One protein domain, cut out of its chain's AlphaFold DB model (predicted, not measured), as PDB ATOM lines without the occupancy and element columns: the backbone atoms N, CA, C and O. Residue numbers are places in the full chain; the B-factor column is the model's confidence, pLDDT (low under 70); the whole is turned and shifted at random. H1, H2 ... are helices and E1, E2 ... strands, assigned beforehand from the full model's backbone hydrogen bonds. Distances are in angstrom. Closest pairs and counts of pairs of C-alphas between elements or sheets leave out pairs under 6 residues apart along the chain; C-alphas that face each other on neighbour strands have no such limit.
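This is residues 15 to 147 of the 153 residues of an uncharacterized protein of Thermoclostridium caenicola (UniProt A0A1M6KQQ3). A twisted sheet of five strands has a hairpin of two long helices, H2 and H3, packed over one face and the short helix H1 on the opposite face. At one end, the loop of residues 47 to 73 reaches far from the sheet and adds to the length. The printed part has 133 residues, with three named helices and five named strands in the order E1 H1 E2 H2 H3 E3 E4 E5, and its class is mixed, helices and strands. The sheet runs E1 E2 E5 E4 E3, all antiparallel. The whole is compact, with a radius of gyration of the C-alphas of 15.3 A and spans of 45 by 35 by 24 A.

The edge strands are E1, residues 15 to 23, and E3, residues 115 to 122. E2, residues 40 to 46, is the antiparallel neighbour of E1, with N 17 and O 43 at 2.9 A. E5, residues 142 to 146, is antiparallel to E2, with N 44 and O 144 at 2.9 A. E4, residues 127 to 134, is antiparallel to E5, with N 130 and O 145 at 2.8 A, and to E3, with N 118 and O 131 at 2.9 A. E3, E4 and E5 form a meander, each strand the antiparallel neighbour of the one before; E3 and E4 are a hairpin, as are E4 and E5. H3, residues 90 to 109, is on the sheet at a height of 9.1 A, over E5 and E4, and runs along the strands, at 7 degrees to E4 on the local plane. H2, residues 74 to 88, is on the same face at a height of 10.1 A, over E2. H2 and H3 form a helical hairpin: they touch, H3 with residues 91 to 97 alone, at a steep tilt of 43 degrees, opposite ways, and their closest C-alphas, of Gln 85 and Gly 93, are 4.1 A apart. H1, residues 26 to 31, is on the opposite face at a height of 9.2 A, over E4; their closest C-alphas, of Ala 28 and Tyr 132, are 6.1 A apart. In H1 and H2 every O i to N i+4 pair is within hydrogen-bond range; in H3, 12 of 16 are.

E1 begins at C-alpha 15 (154.054, 183.372, 206.573) and bends by 105 degrees at residue 20. H3 measures 28.6 A, E4 22.5 A, H2 21.0 A and E3 19.3 A; E3 bends by 60 degrees at residue 119. E2 measures 16.7 A, E1 16.5 A, E5 13.1 A and H1 8.7 A. E5 ends at C-alpha 146 (157.740, 192.122, 196.897).

The two C-alphas farthest apart, of Glu 21 and Gly 59, are 45.5 A apart. The printed part has no cut. The link from E2 to H2, 27 residues, is long. The mean pLDDT of the printed part is 93.9, and residue 112 is under 70.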
ATOM      1  N   GLU A  15     153.307 182.426 205.746       95.25
ATOM      2  CA  GLU A  15     154.054 183.372 206.573       95.25
ATOM      3  C   GLU A  15     154.260 184.667 205.786       95.25
ATOM      4  O   GLU A  15     154.627 184.634 204.609       95.25
ATOM      5  N   LEU A  16     154.012 185.802 206.439       95.69
ATOM      6  CA  LEU A  16     154.275 187.132 205.905       95.69
ATOM      7  C   LEU A  16     155.243 187.855 206.837       95.69
ATOM      8  O   LEU A  16     154.899 188.162 207.978       95.69
ATOM      9  N   THR A  17     156.413 188.192 206.313       95.50
ATOM     10  CA  THR A  17     157.367 189.082 206.971       95.50
ATOM     11  C   THR A  17     157.238 190.476 206.373       95.50
ATOM     12  O   THR A  17     157.274 190.642 205.153       95.50
ATOM     13  N   ILE A  18     157.088 191.483 207.235       95.25
ATOM     14  CA  ILE A  18     157.030 192.898 206.854       95.25
ATOM     15  C   ILE A  18     158.297 193.577 207.364       95.25
ATOM     16  O   ILE A  18     158.532 193.648 208.571       95.25
ATOM     17  N   TYR A  19     159.099 194.095 206.444       94.50
ATOM     18  CA  TYR A  19     160.344 194.768 206.771       94.50
ATOM     19  C   TYR A  19     160.115 196.259 207.034       94.50
ATOM     20  O   TYR A  19     159.449 196.954 206.259       94.50
ATOM     21  N   ALA A  20     160.696 196.764 208.126       92.56
ATOM     22  CA  ALA A  20     160.731 198.199 208.405       92.56
ATOM     23  C   ALA A  20     161.602 198.939 207.373       92.56
ATOM     24  O   ALA A  20     161.197 199.974 206.843       92.56
ATOM     25  N   GLU A  21     162.755 198.356 207.043       96.06
ATOM     26  CA  GLU A  21     163.679 198.819 206.008       96.06
ATOM     27  C   GLU A  21     163.704 197.800 204.867       96.06
ATOM     28  O   GLU A  21     163.909 196.616 205.141       96.06
ATOM     29  N   PRO A  22     163.492 198.208 203.604       95.25
ATOM     30  CA  PRO A  22     163.324 197.258 202.517       95.25
ATOM     31  C   PRO A  22     164.614 196.472 202.256       95.25
ATOM     32  O   PRO A  22     165.711 197.027 202.284       95.25
ATOM     33  N   GLN A  23     164.467 195.179 201.984       96.75
ATOM     34  CA  GLN A  23     165.555 194.212 201.859       96.75
ATOM     35  C   GLN A  23     165.580 193.600 200.456       96.75
ATOM     36  O   GLN A  23     164.538 193.383 199.835       96.75
ATOM     37  N   MET A  24     166.767 193.286 199.952       96.44
ATOM     38  CA  MET A  24     166.906 192.498 198.727       96.44
ATOM     39  C   MET A  24     166.697 191.011 199.036       96.44
ATOM     40  O   MET A  24     166.998 190.541 200.133       96.44
ATOM     41  N   ASN A  25     166.181 190.253 198.068       96.12
ATOM     42  CA  ASN A  25     166.077 188.806 198.195       96.12
ATOM     43  C   ASN A  25     167.489 188.208 198.243       96.12
ATOM     44  O   ASN A  25     168.191 188.159 197.233       96.12
ATOM     45  N   TYR A  26     167.876 187.703 199.410       94.25
ATOM     46  CA  TYR A  26     169.222 187.192 199.675       94.25
ATOM     47  C   TYR A  26     169.650 186.044 198.741       94.25
ATOM     48  O   TYR A  26     170.830 185.914 198.409       94.25
ATOM     49  N   HIS A  27     168.715 185.202 198.285       95.12
ATOM     50  CA  HIS A  27     169.018 184.155 197.307       95.12
ATOM     51  C   HIS A  27     169.258 184.743 195.919       95.12
ATOM     52  O   HIS A  27     170.202 184.344 195.234       95.12
ATOM     53  N   ALA A  28     168.441 185.717 195.520       94.12
ATOM     54  CA  ALA A  28     168.624 186.422 194.263       94.12
ATOM     55  C   ALA A  28     169.945 187.199 194.242       94.12
ATOM     56  O   ALA A  28     170.666 187.132 193.255       94.12
ATOM     57  N   GLU A  29     170.317 187.874 195.329       95.56
ATOM     58  CA  GLU A  29     171.606 188.571 195.418       95.56
ATOM     59  C   GLU A  29     172.788 187.623 195.236       95.56
ATOM     60  O   GLU A  29     173.749 187.948 194.538       95.56
ATOM     61  N   ARG A  30     172.703 186.431 195.828       96.38
ATOM     62  CA  ARG A  30     173.782 185.448 195.778       96.38
ATOM     63  C   ARG A  30     173.895 184.742 194.428       96.38
ATOM     64  O   ARG A  30     175.008 184.537 193.952       96.38
ATOM     65  N   TYR A  31     172.773 184.329 193.844       96.00
ATOM     66  CA  TYR A  31     172.759 183.408 192.699       96.00
ATOM     67  C   TYR A  31     172.243 184.030 191.396       96.00
ATOM     68  O   TYR A  31     172.427 183.461 190.322       96.00
ATOM     69  N   ALA A  32     171.620 185.204 191.465       94.75
ATOM     70  CA  ALA A  32     171.105 185.952 190.324       94.75
ATOM     71  C   ALA A  32     171.374 187.470 190.483       94.75
ATOM     72  O   ALA A  32     170.441 188.280 190.395       94.75
ATOM     73  N   PRO A  33     172.634 187.883 190.734       96.06
ATOM     74  CA  PRO A  33     172.959 189.252 191.120       96.06
ATOM     75  C   PRO A  33     172.493 190.272 190.073       96.06
ATOM     76  O   PRO A  33     172.644 190.082 188.864       96.06
ATOM     77  N   GLY A  34     171.905 191.372 190.546       94.69
ATOM     78  CA  GLY A  34     171.416 192.471 189.707       94.69
ATOM     79  C   GLY A  34     170.116 192.190 188.941       94.69
ATOM     80  O   GLY A  34     169.688 193.042 188.152       94.69
ATOM     81  N   LYS A  35     169.478 191.025 189.135       96.75
ATOM     82  CA  LYS A  35     168.172 190.718 188.525       96.75
ATOM     83  C   LYS A  35     167.018 191.442 189.216       96.75
ATOM     84  O   LYS A  35     166.232 192.076 188.517       96.75
ATOM     85  N   GLN A  36     166.955 191.408 190.548       96.31
ATOM     86  CA  GLN A  36     166.054 192.262 191.327       96.31
ATOM     87  C   GLN A  36     166.507 193.724 191.209       96.31
ATOM     88  O   GLN A  36     167.704 194.009 191.303       96.31
ATOM     89  N   LYS A  37     165.569 194.641 190.958       95.44
ATOM     90  CA  LYS A  37     165.851 196.065 190.725       95.44
ATOM     91  C   LYS A  37     165.528 196.918 191.935       95.44
ATOM     92  O   LYS A  37     166.268 197.860 192.203       95.44
ATOM     93  N   ASN A  38     164.463 196.585 192.655       95.50
ATOM     94  CA  ASN A  38     164.007 197.347 193.808       95.50
ATOM     95  C   ASN A  38     163.958 196.468 195.066       95.50
ATOM     96  O   ASN A  38     163.551 195.305 194.986       95.50
ATOM     97  N   PRO A  39     164.335 197.008 196.238       96.25
ATOM     98  CA  PRO A  39     164.300 196.255 197.481       96.25
ATOM     99  C   PRO A  39     162.851 196.026 197.939       96.25
ATOM    100  O   PRO A  39     161.962 196.863 197.756       96.25
ATOM    101  N   SER A  40     162.611 194.865 198.535       97.50
ATOM    102  CA  SER A  40     161.296 194.371 198.931       97.50
ATOM    103  C   SER A  40     160.932 194.801 200.348       97.50
ATOM    104  O   SER A  40     161.765 194.809 201.248       97.50
ATOM    105  N   TYR A  41     159.660 195.120 200.562       97.38
ATOM    106  CA  TYR A  41     159.103 195.403 201.887       97.38
ATOM    107  C   TYR A  41     158.394 194.197 202.495       97.38
ATOM    108  O   TYR A  41     158.204 194.159 203.710       97.38
ATOM    109  N   TYR A  42     157.999 193.235 201.664       97.56
ATOM    110  CA  TYR A  42     157.288 192.046 202.099       97.56
ATOM    111  C   TYR A  42     158.000 190.790 201.608       97.56
ATOM    112  O   TYR A  42     158.480 190.742 200.474       97.56
ATOM    113  N   GLU A  43     158.019 189.767 202.451       97.19
ATOM    114  CA  GLU A  43     158.376 188.403 202.078       97.19
ATOM    115  C   GLU A  43     157.211 187.483 202.434       97.19
ATOM    116  O   GLU A  43     156.813 187.390 203.594       97.19
ATOM    117  N   TRP A  44     156.689 186.790 201.428       97.12
ATOM    118  CA  TRP A  44     155.722 185.714 201.604       97.12
ATOM    119  C   TRP A  44     156.441 184.383 201.514       97.12
ATOM    120  O   TRP A  44     157.058 184.100 200.488       97.12
ATOM    121  N   LYS A  45     156.305 183.544 202.535       95.00
ATOM    122  CA  LYS A  45     156.740 182.149 202.494       95.00
ATOM    123  C   LYS A  45     155.516 181.246 202.483       95.00
ATOM    124  O   LYS A  45     154.693 181.301 203.397       95.00
ATOM    125  N   LEU A  46     155.414 180.410 201.452       93.25
ATOM    126  CA  LEU A  46     154.349 179.418 201.316       93.25
ATOM    127  C   LEU A  46     154.918 178.007 201.511       93.25
ATOM    128  O   LEU A  46     155.891 177.624 200.857       93.25
ATOM    129  N   ARG A  47     154.311 177.226 202.409       90.81
ATOM    130  CA  ARG A  47     154.636 175.805 202.632       90.81
ATOM    131  C   ARG A  47     153.616 174.909 201.934       90.81
ATOM    132  O   ARG A  47     153.097 175.263 200.880       90.81
ATOM    133  N   ALA A  48     153.342 173.726 202.476       88.94
ATOM    134  CA  ALA A  48     152.279 172.871 201.985       88.94
ATOM    135  C   ALA A  48     150.935 173.481 202.415       88.94
ATOM    136  O   ALA A  48     150.569 173.390 203.574       88.94
ATOM    137  N   LEU A  49     150.204 174.117 201.495       93.94
ATOM    138  CA  LEU A  49     148.887 174.715 201.758       93.94
ATOM    139  C   LEU A  49     147.802 173.622 201.861       93.94
ATOM    140  O   LEU A  49     146.837 173.598 201.090       93.94
ATOM    141  N   ARG A  50     148.023 172.651 202.752       93.50
ATOM    142  CA  ARG A  50     147.204 171.457 202.967       93.50
ATOM    143  C   ARG A  50     147.461 170.847 204.349       93.50
ATOM    144  O   ARG A  50     148.568 170.915 204.870       93.50
ATOM    145  N   ASP A  51     146.458 170.151 204.867       92.00
ATOM    146  CA  ASP A  51     146.567 169.327 206.066       92.00
ATOM    147  C   ASP A  51     147.576 168.175 205.853       92.00
ATOM    148  O   ASP A  51     147.692 167.658 204.731       92.00
ATOM    149  N   PRO A  52     148.270 167.704 206.910       89.12
ATOM    150  CA  PRO A  52     149.276 166.644 206.794       89.12
ATOM    151  C   PRO A  52     148.785 165.345 206.135       89.12
ATOM    152  O   PRO A  52     149.548 164.690 205.429       89.12
ATOM    153  N   ASP A  53     147.515 164.978 206.327       92.38
ATOM    154  CA  ASP A  53     146.917 163.745 205.796       92.38
ATOM    155  C   ASP A  53     146.173 163.933 204.461       92.38
ATOM    156  O   ASP A  53     145.569 162.999 203.935       92.38
ATOM    157  N   PHE A  54     146.213 165.135 203.877       95.25
ATOM    158  CA  PHE A  54     145.430 165.451 202.683       95.25
ATOM    159  C   PHE A  54     145.843 164.631 201.454       95.25
ATOM    160  O   PHE A  54     144.987 164.209 200.680       95.25
ATOM    161  N   LEU A  55     147.143 164.395 201.266       94.00
ATOM    162  CA  LEU A  55     147.641 163.595 200.143       94.00
ATOM    163  C   LEU A  55     147.391 162.100 200.347       94.00
ATOM    164  O   LEU A  55     146.976 161.414 199.417       94.00
ATOM    165  N   THR A  56     147.586 161.594 201.566       93.69
ATOM    166  CA  THR A  56     147.365 160.172 201.861       93.69
ATOM    167  C   THR A  56     145.888 159.804 201.745       93.69
ATOM    168  O   THR A  56     145.565 158.744 201.221       93.69
ATOM    169  N   LYS A  57     144.973 160.710 202.113       95.81
ATOM    170  CA  LYS A  57     143.527 160.561 201.863       95.81
ATOM    171  C   LYS A  57     143.156 160.517 200.379       95.81
ATOM    172  O   LYS A  57     142.109 159.974 200.046       95.81
ATOM    173  N   GLN A  58     143.991 161.072 199.501       96.19
ATOM    174  CA  GLN A  58     143.839 160.952 198.047       96.19
ATOM    175  C   GLN A  58     144.484 159.671 197.488       96.19
ATOM    176  O   GLN A  58     144.361 159.410 196.297       96.19
ATOM    177  N   GLY A  59     145.164 158.874 198.320       96.00
ATOM    178  CA  GLY A  59     145.898 157.685 197.888       96.00
ATOM    179  C   GLY A  59     147.257 157.989 197.254       96.00
ATOM    180  O   GLY A  59     147.783 157.146 196.537       96.00
ATOM    181  N   TRP A  60     147.819 159.183 197.479       94.81
ATOM    182  CA  TRP A  60     149.151 159.510 196.972       94.81
ATOM    183  C   TRP A  60     150.239 158.755 197.738       94.81
ATOM    184  O   TRP A  60     150.282 158.794 198.972       94.81
ATOM    185  N   GLU A  61     151.170 158.160 196.996       93.62
ATOM    186  CA  GLU A  61     152.374 157.513 197.511       93.62
ATOM    187  C   GLU A  61     153.632 158.044 196.794       93.62
ATOM    188  O   GLU A  61     153.565 158.445 195.624       93.62
ATOM    189  N   PRO A  62     154.806 158.047 197.457       90.06
ATOM    190  CA  PRO A  62     156.061 158.435 196.821       90.06
ATOM    191  C   PRO A  62     156.333 157.642 195.534       90.06
ATOM    192  O   PRO A  62     156.257 156.418 195.518       90.06
ATOM    193  N   GLY A  63     156.697 158.347 194.461       88.56
ATOM    194  CA  GLY A  63     156.956 157.753 193.144       88.56
ATOM    195  C   GLY A  63     155.755 157.773 192.194       88.56
ATOM    196  O   GLY A  63     155.930 157.534 191.000       88.56
ATOM    197  N   MET A  64     154.560 158.118 192.679       92.44
ATOM    198  CA  MET A  64     153.411 158.371 191.813       92.44
ATOM    199  C   MET A  64     153.570 159.675 191.030       92.44
ATOM    200  O   MET A  64     154.231 160.620 191.466       92.44
ATOM    201  N   ASN A  65     152.927 159.746 189.867       90.94
ATOM    202  CA  ASN A  65     152.926 160.948 189.049       90.94
ATOM    203  C   ASN A  65     152.215 162.096 189.783       90.94
ATOM    204  O   ASN A  65     151.024 162.038 190.080       90.94
ATOM    205  N   HIS A  66     152.955 163.174 190.043       91.62
ATOM    206  CA  HIS A  66     152.465 164.316 190.810       91.62
ATOM    207  C   HIS A  66     151.266 165.012 190.157       91.62
ATOM    208  O   HIS A  66     150.473 165.642 190.849       91.62
ATOM    209  N   ARG A  67     151.112 164.921 188.834       91.69
ATOM    210  CA  ARG A  67     150.027 165.602 188.110       91.69
ATOM    211  C   ARG A  67     148.658 164.954 188.296       91.69
ATOM    212  O   ARG A  67     147.663 165.585 187.954       91.69
ATOM    213  N   ASP A  68     148.610 163.753 188.859       93.81
ATOM    214  CA  ASP A  68     147.365 163.007 189.057       93.81
ATOM    215  C   ASP A  68     146.662 163.385 190.378       93.81
ATOM    216  O   ASP A  68     145.581 162.882 190.675       93.81
ATOM    217  N   PHE A  69     147.256 164.290 191.167       94.81
ATOM    218  CA  PHE A  69     146.802 164.646 192.512       94.81
ATOM    219  C   PHE A  69     146.674 166.153 192.705       94.81
ATOM    220  O   PHE A  69     147.396 166.951 192.099       94.81
ATOM    221  N   VAL A  70     145.794 166.541 193.628       95.00
ATOM    222  CA  VAL A  70     145.663 167.930 194.069       95.00
ATOM    223  C   VAL A  70     146.591 168.160 195.260       95.00
ATOM    224  O   VAL A  70     146.520 167.472 196.279       95.00
ATOM    225  N   TRP A  71     147.468 169.158 195.143       94.00
ATOM    226  CA  TRP A  71     148.516 169.428 196.135       94.00
ATOM    227  C   TRP A  71     148.118 170.437 197.210       94.00
ATOM    228  O   TRP A  71     148.800 170.541 198.230       94.00
ATOM    229  N   THR A  72     147.026 171.161 197.018       94.94
ATOM    230  CA  THR A  72     146.550 172.203 197.931       94.94
ATOM    231  C   THR A  72     145.092 171.999 198.292       94.94
ATOM    232  O   THR A  72     144.335 171.383 197.548       94.94
ATOM    233  N   GLN A  73     144.684 172.501 199.454       94.88
ATOM    234  CA  GLN A  73     143.275 172.548 199.826       94.88
ATOM    235  C   GLN A  73     142.728 173.958 199.636       94.88
ATOM    236  O   GLN A  73     143.298 174.931 200.133       94.88
ATOM    237  N   GLU A  74     141.542 174.040 199.034       96.12
ATOM    238  CA  GLU A  74     140.828 175.284 198.728       96.12
ATOM    239  C   GLU A  74     140.731 176.247 199.929       96.12
ATOM    240  O   GLU A  74     140.800 177.466 199.768       96.12
ATOM    241  N   LYS A  75     140.615 175.719 201.159       94.56
ATOM    242  CA  LYS A  75     140.563 176.542 202.379       94.56
ATOM    243  C   LYS A  75     141.809 177.424 202.547       94.56
ATOM    244  O   LYS A  75     141.669 178.588 202.908       94.56
ATOM    245  N   TYR A  76     143.001 176.912 202.241       95.06
ATOM    246  CA  TYR A  76     144.246 177.679 202.334       95.06
ATOM    247  C   TYR A  76     144.424 178.624 201.147       95.06
ATOM    248  O   TYR A  76     144.924 179.732 201.320       95.06
ATOM    249  N   GLU A  77     143.969 178.226 199.961       96.06
ATOM    250  CA  GLU A  77     143.989 179.064 198.755       96.06
ATOM    251  C   GLU A  77     143.160 180.338 198.953       96.06
ATOM    252  O   GLU A  77     143.634 181.450 198.707       96.06
ATOM    253  N   LYS A  78     141.948 180.188 199.504       96.69
ATOM    254  CA  LYS A  78     141.072 181.308 199.880       96.69
ATOM    255  C   LYS A  78     141.727 182.221 200.911       96.69
ATOM    256  O   LYS A  78     141.661 183.440 200.762       96.69
ATOM    257  N   VAL A  79     142.374 181.649 201.930       96.81
ATOM    258  CA  VAL A  79     143.093 182.424 202.953       96.81
ATOM    259  C   VAL A  79     144.256 183.195 202.331       96.81
ATOM    260  O   VAL A  79     144.371 184.394 202.571       96.81
ATOM    261  N   PHE A  80     145.075 182.563 201.489       97.25
ATOM    262  CA  PHE A  80     146.191 183.238 200.828       97.25
ATOM    263  C   PHE A  80     145.706 184.394 199.946       97.25
ATOM    264  O   PHE A  80     146.190 185.516 200.086       97.25
ATOM    265  N   LYS A  81     144.683 184.163 199.113       97.94
ATOM    266  CA  LYS A  81     144.072 185.220 198.294       97.94
ATOM    267  C   LYS A  81     143.578 186.384 199.146       97.94
ATOM    268  O   LYS A  81     143.840 187.542 198.819       97.94
ATOM    269  N   HIS A  82     142.889 186.084 200.243       97.56
ATOM    270  CA  HIS A  82     142.368 187.106 201.141       97.56
ATOM    271  C   HIS A  82     143.488 187.925 201.800       97.56
ATOM    272  O   HIS A  82     143.410 189.151 201.845       97.56
ATOM    273  N   LEU A  83     144.571 187.277 202.238       96.88
ATOM    274  CA  LEU A  83     145.735 187.962 202.802       96.88
ATOM    275  C   LEU A  83     146.415 188.877 201.774       96.88
ATOM    276  O   LEU A  83     146.742 190.016 202.100       96.88
ATOM    277  N   CYS A  84     146.558 188.437 200.520       96.88
ATOM    278  CA  CYS A  84     147.066 189.292 199.445       96.88
ATOM    279  C   CYS A  84     146.198 190.546 199.260       96.88
ATOM    280  O   CYS A  84     146.728 191.643 199.093       96.88
ATOM    281  N   GLN A  85     144.871 190.406 199.324       96.12
ATOM    282  CA  GLN A  85     143.937 191.533 199.227       96.12
ATOM    283  C   GLN A  85     144.030 192.490 200.422       96.12
ATOM    284  O   GLN A  85     143.871 193.694 200.238       96.12
ATOM    285  N   ILE A  86     144.310 191.988 201.628       94.69
ATOM    286  CA  ILE A  86     144.542 192.831 202.811       94.69
ATOM    287  C   ILE A  86     145.834 193.641 202.647       94.69
ATOM    288  O   ILE A  86     145.841 194.842 202.903       94.69
ATOM    289  N   VAL A  87     146.920 193.000 202.210       94.31
ATOM    290  CA  VAL A  87     148.248 193.635 202.146       94.31
ATOM    291  C   VAL A  87     148.368 194.611 200.979       94.31
ATOM    292  O   VAL A  87     148.972 195.673 201.121       94.31
ATOM    293  N   TYR A  88     147.802 194.264 199.824       94.69
ATOM    294  CA  TYR A  88     147.977 195.033 198.590       94.69
ATOM    295  C   TYR A  88     146.721 195.775 198.132       94.69
ATOM    296  O   TYR A  88     146.766 196.501 197.146       94.69
ATOM    297  N   GLY A  89     145.596 195.598 198.818       94.19
ATOM    298  CA  GLY A  89     144.291 196.073 198.374       94.19
ATOM    299  C   GLY A  89     143.594 195.097 197.410       94.19
ATOM    300  O   GLY A  89     144.235 194.214 196.834       94.19
ATOM    301  N   PRO A  90     142.269 195.238 197.198       94.31
ATOM    302  CA  PRO A  90     141.462 194.222 196.516       94.31
ATOM    303  C   PRO A  90     141.936 193.877 195.097       94.31
ATOM    304  O   PRO A  90     142.100 192.699 194.776       94.31
ATOM    305  N   SER A  91     142.187 194.886 194.257       95.06
ATOM    306  CA  SER A  91     142.565 194.675 192.852       95.06
ATOM    307  C   SER A  91     143.999 194.165 192.712       95.06
ATOM    308  O   SER A  91     144.224 193.116 192.112       95.06
ATOM    309  N   GLN A  92     144.971 194.864 193.309       95.19
ATOM    310  CA  GLN A  92     146.391 194.508 193.197       95.19
ATOM    311  C   GLN A  92     146.700 193.196 193.931       95.19
ATOM    312  O   GLN A  92     147.475 192.384 193.438       95.19
ATOM    313  N   GLY A  93     146.053 192.943 195.072       96.12
ATOM    314  CA  GLY A  93     146.193 191.690 195.809       96.12
ATOM    315  C   GLY A  93     145.623 190.488 195.069       96.12
ATOM    316  O   GLY A  93     146.236 189.423 195.078       96.12
ATOM    317  N   THR A  94     144.496 190.660 194.372       97.31
ATOM    318  CA  THR A  94     143.943 189.606 193.508       97.31
ATOM    319  C   THR A  94     144.881 189.310 192.339       97.31
ATOM    320  O   THR A  94     145.243 188.156 192.148       97.31
ATOM    321  N   ALA A  95     145.356 190.339 191.630       97.19
ATOM    322  CA  ALA A  95     146.295 190.163 190.520       97.19
ATOM    323  C   ALA A  95     147.634 189.543 190.969       97.19
ATOM    324  O   ALA A  95     148.183 188.690 190.276       97.19
ATOM    325  N   PHE A  96     148.135 189.904 192.157       97.38
ATOM    326  CA  PHE A  96     149.309 189.254 192.740       97.38
ATOM    327  C   PHE A  96     149.063 187.770 193.030       97.38
ATOM    328  O   PHE A  96     149.883 186.938 192.649       97.38
ATOM    329  N   TYR A  97     147.940 187.427 193.671       97.62
ATOM    330  CA  TYR A  97     147.577 186.035 193.937       97.62
ATOM    331  C   TYR A  97     147.466 185.225 192.637       97.62
ATOM    332  O   TYR A  97     148.100 184.176 192.521       97.62
ATOM    333  N   ASP A  98     146.722 185.733 191.650       97.88
ATOM    334  CA  ASP A  98     146.483 185.042 190.378       97.88
ATOM    335  C   ASP A  98     147.793 184.833 189.589       97.88
ATOM    336  O   ASP A  98     147.913 183.875 188.827       97.88
ATOM    337  N   PHE A  99     148.803 185.686 189.804       97.00
ATOM    338  CA  PHE A  99     150.139 185.530 189.227       97.00
ATOM    339  C   PHE A  99     151.037 184.563 190.016       97.00
ATOM    340  O   PHE A  99     151.690 183.697 189.431       97.00
ATOM    341  N   ALA A 100     151.108 184.714 191.340       95.81
ATOM    342  CA  ALA A 100     152.051 183.981 192.185       95.81
ATOM    343  C   ALA A 100     151.607 182.535 192.453       95.81
ATOM    344  O   ALA A 100     152.441 181.629 192.487       95.81
ATOM    345  N   PHE A 101     150.305 182.293 192.616       96.06
ATOM    346  CA  PHE A 101     149.785 180.973 192.976       96.06
ATOM    347  C   PHE A 101     150.063 179.890 191.911       96.06
ATOM    348  O   PHE A 101     150.497 178.795 192.279       96.06
ATOM    349  N   PRO A 102     149.951 180.161 190.595       93.62
ATOM    350  CA  PRO A 102     150.393 179.209 189.578       93.62
ATOM    351  C   PRO A 102     151.891 178.875 189.645       93.62
ATOM    352  O   PRO A 102     152.263 177.727 189.403       93.62
ATOM    353  N   LEU A 103     152.761 179.839 189.985       92.25
ATOM    354  CA  LEU A 103     154.196 179.577 190.188       92.25
ATOM    355  C   LEU A 103     154.411 178.635 191.377       92.25
ATOM    356  O   LEU A 103     155.156 177.665 191.274       92.25
ATOM    357  N   TYR A 104     153.694 178.874 192.475       92.31
ATOM    358  CA  TYR A 104     153.702 178.005 193.650       92.31
ATOM    359  C   TYR A 104     153.296 176.564 193.284       92.31
ATOM    360  O   TYR A 104     153.980 175.609 193.655       92.31
ATOM    361  N   GLN A 105     152.227 176.390 192.499       92.44
ATOM    362  CA  GLN A 105     151.740 175.064 192.106       92.44
ATOM    363  C   GLN A 105     152.719 174.296 191.202       92.44
ATOM    364  O   GLN A 105     152.832 173.074 191.331       92.44
ATOM    365  N   LYS A 106     153.465 174.984 190.323       90.62
ATOM    366  CA  LYS A 106     154.462 174.342 189.442       90.62
ATOM    367  C   LYS A 106     155.486 173.520 190.219       90.62
ATOM    368  O   LYS A 106     155.844 172.435 189.766       90.62
ATOM    369  N   VAL A 107     155.919 174.005 191.383       87.81
ATOM    370  CA  VAL A 107     156.915 173.321 192.222       87.81
ATOM    371  C   VAL A 107     156.431 171.930 192.635       87.81
ATOM    372  O   VAL A 107     157.188 170.961 192.555       87.81
ATOM    373  N   PHE A 108     155.156 171.799 193.005       88.19
ATOM    374  CA  PHE A 108     154.582 170.510 193.386       88.19
ATOM    375  C   PHE A 108     154.425 169.575 192.192       88.19
ATOM    376  O   PHE A 108     154.787 168.405 192.291       88.19
ATOM    377  N   TYR A 109     153.952 170.080 191.053       90.38
ATOM    378  CA  TYR A 109     153.771 169.263 189.850       90.38
ATOM    379  C   TYR A 109     155.083 168.830 189.188       90.38
ATOM    380  O   TYR A 109     155.081 167.874 188.412       90.38
ATOM    381  N   ALA A 110     156.193 169.513 189.475       86.44
ATOM    382  CA  ALA A 110     157.516 169.152 188.974       86.44
ATOM    383  C   ALA A 110     158.153 167.961 189.712       86.44
ATOM    384  O   ALA A 110     159.147 167.419 189.236       86.44
ATOM    385  N   GLY A 111     157.635 167.554 190.876       75.25
ATOM    386  CA  GLY A 111     158.233 166.455 191.642       75.25
ATOM    387  C   GLY A 111     159.594 166.785 192.268       75.25
ATOM    388  O   GLY A 111     160.351 165.879 192.605       75.25
ATOM    389  N   GLY A 112     159.910 168.075 192.435       69.19
ATOM    390  CA  GLY A 112     161.059 168.554 193.212       69.19
ATOM    391  C   GLY A 112     162.313 168.942 192.424       69.19
ATOM    392  O   GLY A 112     163.193 169.559 193.022       69.19
ATOM    393  N   TRP A 113     162.375 168.659 191.119       76.06
ATOM    394  CA  TRP A 113     163.521 168.969 190.252       76.06
ATOM    395  C   TRP A 113     163.149 170.071 189.255       76.06
ATOM    396  O   TRP A 113     162.707 169.794 188.140       76.06
ATOM    397  N   ILE A 114     163.264 171.334 189.667       90.44
ATOM    398  CA  ILE A 114     162.930 172.478 188.811       90.44
ATOM    399  C   ILE A 114     163.816 173.684 189.120       90.44
ATOM    400  O   ILE A 114     164.157 173.950 190.271       90.44
ATOM    401  N   GLU A 115     164.136 174.429 188.068       91.94
ATOM    402  CA  GLU A 115     164.635 175.795 188.138       91.94
ATOM    403  C   GLU A 115     163.473 176.728 187.796       91.94
ATOM    404  O   GLU A 115     162.941 176.674 186.685       91.94
ATOM    405  N   ASP A 116     163.041 177.550 188.748       90.94
ATOM    406  CA  ASP A 116     161.941 178.489 188.542       90.94
ATOM    407  C   ASP A 116     162.269 179.801 189.243       90.94
ATOM    408  O   ASP A 116     162.597 179.850 190.424       90.94
ATOM    409  N   SER A 117     162.272 180.901 188.511       94.31
ATOM    410  CA  SER A 117     162.624 182.199 189.078       94.31
ATOM    411  C   SER A 117     161.948 183.300 188.292       94.31
ATOM    412  O   SER A 117     161.833 183.234 187.068       94.31
ATOM    413  N   TYR A 118     161.529 184.337 189.002       96.31
ATOM    414  CA  TYR A 118     160.885 185.496 188.415       96.31
ATOM    415  C   TYR A 118     161.435 186.777 189.034       96.31
ATOM    416  O   TYR A 118     161.546 186.893 190.253       96.31
ATOM    417  N   PHE A 119     161.750 187.741 188.170       97.25
ATOM    418  CA  PHE A 119     162.217 189.070 188.545       97.25
ATOM    419  C   PHE A 119     161.532 190.093 187.648       97.25
ATOM    420  O   PHE A 119     161.823 190.157 186.451       97.25
ATOM    421  N   GLY A 120     160.620 190.879 188.204       96.38
ATOM    422  CA  GLY A 120     159.924 191.895 187.424       96.38
ATOM    423  C   GLY A 120     158.634 192.379 188.057       96.38
ATOM    424  O   GLY A 120     158.285 192.001 189.171       96.38
ATOM    425  N   ILE A 121     157.931 193.242 187.330       95.69
ATOM    426  CA  ILE A 121     156.650 193.788 187.771       95.69
ATOM    427  C   ILE A 121     155.540 192.782 187.491       95.69
ATOM    428  O   ILE A 121     155.304 192.419 186.337       95.69
ATOM    429  N   VAL A 122     154.809 192.403 188.537       95.44
ATOM    430  CA  VAL A 122     153.595 191.603 188.393       95.44
ATOM    431  C   VAL A 122     152.552 192.429 187.619       95.44
ATOM    432  O   VAL A 122     152.278 193.573 188.011       95.44
ATOM    433  N   PRO A 123     151.969 191.895 186.526       93.25
ATOM    434  CA  PRO A 123     151.020 192.626 185.687       93.25
ATOM    435  C   PRO A 123     149.902 193.288 186.494       93.25
ATOM    436  O   PRO A 123     149.404 192.717 187.457       93.25
ATOM    437  N   ASP A 124     149.549 194.520 186.127       89.75
ATOM    438  CA  ASP A 124     148.460 195.311 186.727       89.75
ATOM    439  C   ASP A 124     148.562 195.615 188.232       89.75
ATOM    440  O   ASP A 124     147.680 196.258 188.798       89.75
ATOM    441  N   THR A 125     149.673 195.258 188.880       91.56
ATOM    442  CA  THR A 125     149.868 195.520 190.313       91.56
ATOM    443  C   THR A 125     150.795 196.695 190.603       91.56
ATOM    444  O   THR A 125     150.642 197.350 191.628       91.56
ATOM    445  N   GLY A 126     151.786 196.962 189.743       91.25
ATOM    446  CA  GLY A 126     152.899 197.855 190.097       91.25
ATOM    447  C   GLY A 126     153.778 197.325 191.242       91.25
ATOM    448  O   GLY A 126     154.542 198.092 191.818       91.25
ATOM    449  N   ILE A 127     153.652 196.041 191.584       95.50
ATOM    450  CA  ILE A 127     154.470 195.332 192.566       95.50
ATOM    451  C   ILE A 127     155.620 194.672 191.810       95.50
ATOM    452  O   ILE A 127     155.382 193.861 190.914       95.50
ATOM    453  N   GLU A 128     156.863 194.991 192.165       96.44
ATOM    454  CA  GLU A 128     157.996 194.169 191.748       96.44
ATOM    455  C   GLU A 128     158.031 192.909 192.602       96.44
ATOM    456  O   GLU A 128     157.957 192.997 193.826       96.44
ATOM    457  N   LEU A 129     158.150 191.755 191.952       97.69
ATOM    458  CA  LEU A 129     158.345 190.457 192.568       97.69
ATOM    459  C   LEU A 129     159.744 189.929 192.239       97.69
ATOM    460  O   LEU A 129     160.126 189.835 191.071       97.69
ATOM    461  N   ALA A 130     160.455 189.516 193.283       97.75
ATOM    462  CA  ALA A 130     161.639 188.678 193.225       97.75
ATOM    463  C   ALA A 130     161.327 187.306 193.848       97.75
ATOM    464  O   ALA A 130     161.083 187.174 195.049       97.75
ATOM    465  N   TYR A 131     161.340 186.274 193.014       96.25
ATOM    466  CA  TYR A 131     161.155 184.874 193.381       96.25
ATOM    467  C   TYR A 131     162.324 184.072 192.824       96.25
ATOM    468  O   TYR A 131     162.650 184.190 191.642       96.25
ATOM    469  N   TYR A 132     162.954 183.269 193.677       95.12
ATOM    470  CA  TYR A 132     164.093 182.447 193.299       95.12
ATOM    471  C   TYR A 132     163.945 181.041 193.875       95.12
ATOM    472  O   TYR A 132     164.010 180.858 195.091       95.12
ATOM    473  N   TYR A 133     163.768 180.066 192.991       93.56
ATOM    474  CA  TYR A 133     163.723 178.644 193.290       93.56
ATOM    475  C   TYR A 133     164.700 177.916 192.363       93.56
ATOM    476  O   TYR A 133     164.663 178.067 191.141       93.56
ATOM    477  N   SER A 134     165.599 177.134 192.949       92.75
ATOM    478  CA  SER A 134     166.660 176.454 192.213       92.75
ATOM    479  C   SER A 134     167.002 175.141 192.891       92.75
ATOM    480  O   SER A 134     167.468 175.127 194.034       92.75
ATOM    481  N   ASP A 135     166.790 174.037 192.182       91.12
ATOM    482  CA  ASP A 135     167.249 172.726 192.618       91.12
ATOM    483  C   ASP A 135     168.785 172.677 192.631       91.12
ATOM    484  O   ASP A 135     169.386 172.302 193.641       91.12
ATOM    485  N   LEU A 136     169.418 173.184 191.568       92.56
ATOM    486  CA  LEU A 136     170.871 173.234 191.401       92.56
ATOM    487  C   LEU A 136     171.561 173.955 192.565       92.56
ATOM    488  O   LEU A 136     172.564 173.472 193.090       92.56
ATOM    489  N   ASN A 137     171.009 175.089 193.001       92.88
ATOM    490  CA  ASN A 137     171.564 175.881 194.100       92.88
ATOM    491  C   ASN A 137     170.994 175.507 195.479       92.88
ATOM    492  O   ASN A 137     171.289 176.192 196.459       92.88
ATOM    493  N   GLN A 138     170.203 174.430 195.571       91.25
ATOM    494  CA  GLN A 138     169.567 173.954 196.806       91.25
ATOM    495  C   GLN A 138     168.652 174.998 197.473       91.25
ATOM    496  O   GLN A 138     168.446 174.990 198.688       91.25
ATOM    497  N   VAL A 139     168.065 175.892 196.675       90.69
ATOM    498  CA  VAL A 139     167.078 176.878 197.120       90.69
ATOM    499  C   VAL A 139     165.681 176.348 196.808       90.69
ATOM    500  O   VAL A 139     165.096 176.658 195.774       90.69
ATOM    501  N   LYS A 140     165.152 175.524 197.717       88.06
ATOM    502  CA  LYS A 140     163.847 174.847 197.573       88.06
ATOM    503  C   LYS A 140     162.756 175.451 198.457       88.06
ATOM    504  O   LYS A 140     161.948 174.739 199.051       88.06
ATOM    505  N   ILE A 141     162.776 176.771 198.609       84.25
ATOM    506  CA  ILE A 141     161.823 177.500 199.445       84.25
ATOM    507  C   ILE A 141     160.977 178.384 198.536       84.25
ATOM    508  O   ILE A 141     161.516 179.174 197.765       84.25
ATOM    509  N   ILE A 142     159.652 178.267 198.638       90.62
ATOM    510  CA  ILE A 142     158.734 179.095 197.859       90.62
ATOM    511  C   ILE A 142     158.543 180.432 198.578       90.62
ATOM    512  O   ILE A 142     157.666 180.583 199.431       90.62
ATOM    513  N   ASN A 143     159.428 181.373 198.246       93.75
ATOM    514  CA  ASN A 143     159.521 182.688 198.865       93.75
ATOM    515  C   ASN A 143     159.333 183.808 197.832       93.75
ATOM    516  O   ASN A 143     160.150 183.960 196.922       93.75
ATOM    517  N   TYR A 144     158.300 184.631 198.011       97.25
ATOM    518  CA  TYR A 144     157.979 185.768 197.147       97.25
ATOM    519  C   TYR A 144     158.328 187.080 197.840       97.25
ATOM    520  O   TYR A 144     157.706 187.448 198.836       97.25
ATOM    521  N   TRP A 145     159.312 187.791 197.299       98.00
ATOM    522  CA  TRP A 145     159.798 189.056 197.840       98.00
ATOM    523  C   TRP A 145     159.244 190.204 197.016       98.00
ATOM    524  O   TRP A 145     159.484 190.265 195.811       98.00
ATOM    525  N   THR A 146     158.496 191.111 197.635       98.00
ATOM    526  CA  THR A 146     157.740 192.122 196.897       98.00
ATOM    527  C   THR A 146     157.940 193.538 197.409       98.00
ATOM    528  O   THR A 146     158.128 193.791 198.603       98.00
ATOM    529  N   THR A 147     157.897 194.501 196.491       96.50
ATOM    530  CA  THR A 147     157.816 195.922 196.846       96.50
ATOM    531  C   THR A 147     156.434 196.271 197.397       96.50
ATOM    532  O   THR A 147     155.476 195.499 197.309       96.50
TER     533      THR A 147